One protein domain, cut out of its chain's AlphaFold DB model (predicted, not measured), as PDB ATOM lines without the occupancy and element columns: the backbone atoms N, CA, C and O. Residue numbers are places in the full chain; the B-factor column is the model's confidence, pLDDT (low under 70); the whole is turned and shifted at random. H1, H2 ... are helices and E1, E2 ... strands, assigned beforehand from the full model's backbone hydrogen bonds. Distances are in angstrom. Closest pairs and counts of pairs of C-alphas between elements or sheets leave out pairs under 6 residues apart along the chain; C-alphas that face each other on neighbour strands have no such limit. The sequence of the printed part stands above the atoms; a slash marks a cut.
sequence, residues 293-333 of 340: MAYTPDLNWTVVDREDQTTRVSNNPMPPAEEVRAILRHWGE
ATOM      1  N   MET A 293     -10.588 -39.564   5.540       72.25
ATOM      2  CA  MET A 293     -10.164 -38.511   4.616       72.25
ATOM      3  C   MET A 293     -11.276 -38.065   3.664       72.25
ATOM      4  O   MET A 293     -11.243 -36.935   3.189       72.25
ATOM      5  N   ALA A 294     -12.275 -38.911   3.412       72.25
ATOM      6  CA  ALA A 294     -13.441 -38.597   2.587       72.25
ATOM      7  C   ALA A 294     -14.477 -37.713   3.308       72.25
ATOM      8  O   ALA A 294     -15.659 -37.752   2.959       72.25
ATOM      9  N   TYR A 295     -14.055 -36.932   4.313       70.06
ATOM     10  CA  TYR A 295     -14.931 -36.013   5.033       70.06
ATOM     11  C   TYR A 295     -15.747 -35.169   4.062       70.06
ATOM     12  O   TYR A 295     -15.206 -34.364   3.303       70.06
ATOM     13  N   THR A 296     -17.062 -35.377   4.103       73.56
ATOM     14  CA  THR A 296     -18.021 -34.647   3.284       73.56
ATOM     15  C   THR A 296     -18.963 -33.908   4.233       73.56
ATOM     16  O   THR A 296     -19.788 -34.555   4.883       73.56
ATOM     17  N   PRO A 297     -18.847 -32.573   4.362       71.00
ATOM     18  CA  PRO A 297     -19.654 -31.804   5.311       71.00
ATOM     19  C   PRO A 297     -21.166 -31.934   5.055       71.00
ATOM     20  O   PRO A 297     -21.952 -31.834   5.993       71.00
ATOM     21  N   ASP A 298     -21.571 -32.240   3.819       76.19
ATOM     22  CA  ASP A 298     -22.976 -32.383   3.411       76.19
ATOM     23  C   ASP A 298     -23.687 -33.603   4.022       76.19
ATOM     24  O   ASP A 298     -24.911 -33.700   3.971       76.19
ATOM     25  N   LEU A 299     -22.941 -34.542   4.610       72.31
ATOM     26  CA  LEU A 299     -23.484 -35.790   5.152       72.31
ATOM     27  C   LEU A 299     -23.790 -35.740   6.652       72.31
ATOM     28  O   LEU A 299     -24.017 -36.785   7.260       72.31
ATOM     29  N   ASN A 300     -23.789 -34.552   7.267       80.06
ATOM     30  CA  ASN A 300     -24.027 -34.376   8.706       80.06
ATOM     31  C   ASN A 300     -23.157 -35.300   9.581       80.06
ATOM     32  O   ASN A 300     -23.604 -35.810  10.611       80.06
ATOM     33  N   TRP A 301     -21.909 -35.546   9.173       81.19
ATOM     34  CA  TRP A 301     -21.002 -36.371   9.964       81.19
ATOM     35  C   TRP A 301     -20.756 -35.714  11.316       81.19
ATOM     36  O   TRP A 301     -20.542 -34.507  11.405       81.19
ATOM     37  N   THR A 302     -20.777 -36.508  12.384       82.25
ATOM     38  CA  THR A 302     -20.412 -35.999  13.704       82.25
ATOM     39  C   THR A 302     -18.923 -35.700  13.695       82.25
ATOM     40  O   THR A 302     -18.106 -36.592  13.476       82.25
ATOM     41  N   VAL A 303     -18.569 -34.443  13.916       84.75
ATOM     42  CA  VAL A 303     -17.184 -33.992  13.967       84.75
ATOM     43  C   VAL A 303     -16.820 -33.721  15.421       84.75
ATOM     44  O   VAL A 303     -17.613 -33.147  16.162       84.75
ATOM     45  N   VAL A 304     -15.648 -34.187  15.841       86.50
ATOM     46  CA  VAL A 304     -15.119 -33.987  17.189       86.50
ATOM     47  C   VAL A 304     -13.869 -33.134  17.073       86.50
ATOM     48  O   VAL A 304     -12.883 -33.539  16.446       86.50
ATOM     49  N   ASP A 305     -13.915 -31.963  17.694       88.38
ATOM     50  CA  ASP A 305     -12.730 -31.146  17.902       88.38
ATOM     51  C   ASP A 305     -11.921 -31.746  19.051       88.38
ATOM     52  O   ASP A 305     -12.434 -32.001  20.143       88.38
ATOM     53  N   ARG A 306     -10.651 -32.038  18.782       84.44
ATOM     54  CA  ARG A 306      -9.709 -32.527  19.789       84.44
ATOM     55  C   ARG A 306      -9.044 -31.360  20.517       84.44
ATOM     56  O   ARG A 306      -9.006 -30.235  20.026       84.44
ATOM     57  N   GLU A 307      -8.459 -31.651  21.680       85.69
ATOM     58  CA  GLU A 307      -7.698 -30.680  22.486       85.69
ATOM     59  C   GLU A 307      -6.517 -30.050  21.721       85.69
ATOM     60  O   GLU A 307      -6.109 -28.930  22.021       85.69
ATOM     61  N   ASP A 308      -6.002 -30.733  20.693       81.31
ATOM     62  CA  ASP A 308      -4.943 -30.251  19.798       81.31
ATOM     63  C   ASP A 308      -5.446 -29.306  18.687       81.31
ATOM     64  O   ASP A 308      -4.694 -28.987  17.767       81.31
ATOM     65  N   GLN A 309      -6.706 -28.861  18.761       80.19
ATOM     66  CA  GLN A 309      -7.388 -28.040  17.752       80.19
ATOM     67  C   GLN A 309      -7.501 -28.717  16.378       80.19
ATOM     68  O   GLN A 309      -7.773 -28.052  15.376       80.19
ATOM     69  N   THR A 310      -7.313 -30.039  16.301       80.19
ATOM     70  CA  THR A 310      -7.614 -30.786  15.083       80.19
ATOM     71  C   THR A 310      -9.063 -31.243  15.088       80.19
ATOM     72  O   THR A 310      -9.564 -31.867  16.025       80.19
ATOM     73  N   THR A 311      -9.741 -30.946  13.991       78.19
ATOM     74  CA  THR A 311     -11.114 -31.354  13.735       78.19
ATOM     75  C   THR A 311     -11.085 -32.720  13.048       78.19
ATOM     76  O   THR A 311     -10.538 -32.856  11.950       78.19
ATOM     77  N   ARG A 312     -11.621 -33.766  13.693       79.75
ATOM     78  CA  ARG A 312     -11.689 -35.121  13.116       79.75
ATOM     79  C   ARG A 312     -13.109 -35.664  13.111       79.75
ATOM     80  O   ARG A 312     -13.889 -35.421  14.022       79.75
ATOM     81  N   VAL A 313     -13.425 -36.460  12.096       80.31
ATOM     82  CA  VAL A 313     -14.693 -37.195  12.011       80.31
ATOM     83  C   VAL A 313     -14.772 -38.204  13.158       80.31
ATOM     84  O   VAL A 313     -13.823 -38.959  13.388       80.31
ATOM     85  N   SER A 314     -15.889 -38.218  13.885       79.81
ATOM     86  CA  SER A 314     -16.181 -39.246  14.883       79.81
ATOM     87  C   SER A 314     -16.220 -40.613  14.206       79.81
ATOM     88  O   SER A 314     -16.930 -40.814  13.224       79.81
ATOM     89  N   ASN A 315     -15.506 -41.587  14.766       73.62
ATOM     90  CA  ASN A 315     -15.578 -42.972  14.295       73.62
ATOM     91  C   ASN A 315     -16.838 -43.702  14.808       73.62
ATOM     92  O   ASN A 315     -17.000 -44.889  14.532       73.62
ATOM     93  N   ASN A 316     -17.698 -43.035  15.589       76.81
ATOM     94  CA  ASN A 316     -18.871 -43.645  16.203       76.81
ATOM     95  C   ASN A 316     -20.103 -42.711  16.159       76.81
ATOM     96  O   ASN A 316     -20.086 -41.682  16.845       76.81
ATOM     97  N   PRO A 317     -21.167 -43.063  15.411       77.00
ATOM     98  CA  PRO A 317     -21.227 -44.147  14.426       77.00
ATOM     99  C   PRO A 317     -20.450 -43.785  13.152       77.00
ATOM    100  O   PRO A 317     -20.463 -42.640  12.706       77.00
ATOM    101  N   MET A 318     -19.780 -44.768  12.550       69.94
ATOM    102  CA  MET A 318     -19.144 -44.575  11.247       69.94
ATOM    103  C   MET A 318     -20.230 -44.448  10.163       69.94
ATOM    104  O   MET A 318     -21.208 -45.202  10.217       69.94
ATOM    105  N   PRO A 319     -20.098 -43.536   9.182       73.88
ATOM    106  CA  PRO A 319     -21.066 -43.432   8.096       73.88
ATOM    107  C   PRO A 319     -21.162 -44.758   7.323       73.88
ATOM    108  O   PRO A 319     -20.153 -45.463   7.183       73.88
ATOM    109  N   PRO A 320     -22.350 -45.121   6.804       80.25
ATOM    110  CA  PRO A 320     -22.525 -46.349   6.042       80.25
ATOM    111  C   PRO A 320     -21.536 -46.410   4.875       80.25
ATOM    112  O   PRO A 320     -21.460 -45.498   4.051       80.25
ATOM    113  N   ALA A 321     -20.785 -47.509   4.771       74.38
ATOM    114  CA  ALA A 321     -19.723 -47.640   3.774       74.38
ATOM    115  C   ALA A 321     -20.218 -47.484   2.320       74.38
ATOM    116  O   ALA A 321     -19.432 -47.112   1.450       74.38
ATOM    117  N   GLU A 322     -21.494 -47.777   2.050       81.19
ATOM    118  CA  GLU A 322     -22.103 -47.587   0.728       81.19
ATOM    119  C   GLU A 322     -22.299 -46.107   0.369       81.19
ATOM    120  O   GLU A 322     -22.032 -45.727  -0.769       81.19
ATOM    121  N   GLU A 323     -22.680 -45.252   1.326       81.50
ATOM    122  CA  GLU A 323     -22.857 -43.810   1.084       81.50
ATOM    123  C   GLU A 323     -21.519 -43.142   0.758       81.50
ATOM    124  O   GLU A 323     -21.399 -42.420  -0.234       81.50
ATOM    125  N   VAL A 324     -20.475 -43.468   1.529       78.62
ATOM    126  CA  VAL A 324     -19.112 -42.974   1.278       78.62
ATOM    127  C   VAL A 324     -18.625 -43.416  -0.105       78.62
ATOM    128  O   VAL A 324     -18.060 -42.625  -0.860       78.62
ATOM    129  N   ARG A 325     -18.876 -44.679  -0.480       80.12
ATOM    130  CA  ARG A 325     -18.494 -45.206  -1.799       80.12
ATOM    131  C   ARG A 325     -19.247 -44.532  -2.942       80.12
ATOM    132  O   ARG A 325     -18.631 -44.279  -3.976       80.12
ATOM    133  N   ALA A 326     -20.537 -44.243  -2.781       82.50
ATOM    134  CA  ALA A 326     -21.327 -43.551  -3.796       82.50
ATOM    135  C   ALA A 326     -20.754 -42.156  -4.103       82.50
ATOM    136  O   ALA A 326     -20.628 -41.780  -5.266       82.50
ATOM    137  N   ILE A 327     -20.318 -41.434  -3.071       77.88
ATOM    138  CA  ILE A 327     -19.759 -40.082  -3.204       77.88
ATOM    139  C   ILE A 327     -18.368 -40.107  -3.820       77.88
ATOM    140  O   ILE A 327     -18.097 -39.356  -4.753       77.88
ATOM    141  N   LEU A 328     -17.504 -41.022  -3.373       77.06
ATOM    142  CA  LEU A 328     -16.177 -41.183  -3.969       77.06
ATOM    143  C   LEU A 328     -16.259 -41.556  -5.457       77.06
ATOM    144  O   LEU A 328     -15.461 -41.060  -6.252       77.06
ATOM    145  N   ARG A 329     -17.241 -42.378  -5.860       83.62
ATOM    146  CA  ARG A 329     -17.507 -42.656  -7.283       83.62
ATOM    147  C   ARG A 329     -17.963 -41.403  -8.024       83.62
ATOM    148  O   ARG A 329     -17.410 -41.101  -9.076       83.62
ATOM    149  N   HIS A 330     -18.900 -40.648  -7.454       82.62
ATOM    150  CA  HIS A 330     -19.393 -39.409  -8.056       82.62
ATOM    151  C   HIS A 330     -18.275 -38.371  -8.271       82.62
ATOM    152  O   HIS A 330     -18.208 -37.722  -9.318       82.62
ATOM    153  N   TRP A 331     -17.348 -38.247  -7.317       75.31
ATOM    154  CA  TRP A 331     -16.176 -37.377  -7.449       75.31
ATOM    155  C   TRP A 331     -15.163 -37.899  -8.469       75.31
ATOM    156  O   TRP A 331     -14.572 -37.100  -9.190       75.31
ATOM    157  N   GLY A 332     -14.986 -39.220  -8.571       79.38
ATOM    158  CA  GLY A 332     -14.126 -39.839  -9.583       79.38
ATOM    159  C   GLY A 332     -14.637 -39.672 -11.019       79.38
ATOM    160  O   GLY A 332     -13.836 -39.613 -11.949       79.38
ATOM    161  N   GLU A 333     -15.953 -39.570 -11.206       83.62
ATOM    162  CA  GLU A 333     -16.597 -39.355 -12.512       83.62
ATOM    163  C   GLU A 333     -16.712 -37.870 -12.895       83.62
ATOM    164  O   GLU A 333     -16.913 -37.539 -14.067       83.62
TER     165      GLU A 333
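AT A GLANCE: This is residues 293 to 333 of the 340 residues of the protein "Hypothetical protein" of Alexandrium andersonii (UniProt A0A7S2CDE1). A small two-stranded hairpin, E1 and E2, makes one end of a loose, elongated model and a single helix, H1, makes the other; the first residues, 293 to 302, loop through the space between them with no named element. The printed part has 41 residues, with two named strands and then one named helix along the chain, E1 E2 H1. The sheet has the order E1 - E2 and is antiparallel, and the class is mixed, helices and strands, with under half of the residues, 19, in named elements. The whole is loose, with a radius of gyration of the C-alphas of 11.5 A, and the C-alphas span 37 by 18 by 14 A, only just elongated.

IN THESE COORDINATES: The printed part begins at Met 293, with its C-alpha at (-10.164, -38.511, 4.616). E1 is residues 303 to 305, 6.6 A from first to last C-alpha, and begins with C-alpha 303 at (-17.184, -33.992, 13.967). E2 is residues 311 to 313, 7.1 A long. H1 is residues 321 to 333, 18.5 A long, and ends with C-alpha 333 at (-16.597, -39.355, -12.512).

HOW THE PARTS SIT: E1 and E2 form a hairpin over a tight link of 5 residues. They are antiparallel, with 148 degrees between their directions. The C-alphas of Val 304 and Arg 312 face each other at 5.4 A. Across the pair, N 304 and O 312 are 2.8 A apart and N 312 and O 304 are 3.0 A apart, both within hydrogen-bond range. A short link of 7 residues joins E2 to H1. E1 and H1 are apart. In H1 every O i to N i+4 pair is within hydrogen-bond range.

THE WHOLE: The two C-alphas farthest apart are those of Glu 307 and Glu 333, 37.1 A. The first and last printed C-alphas, of Met 293 and Glu 333, are 18.3 A apart. The printed part has no cut and no long link. The mean pLDDT of the printed part is 78.8, and one residue, Met 318, is under 70.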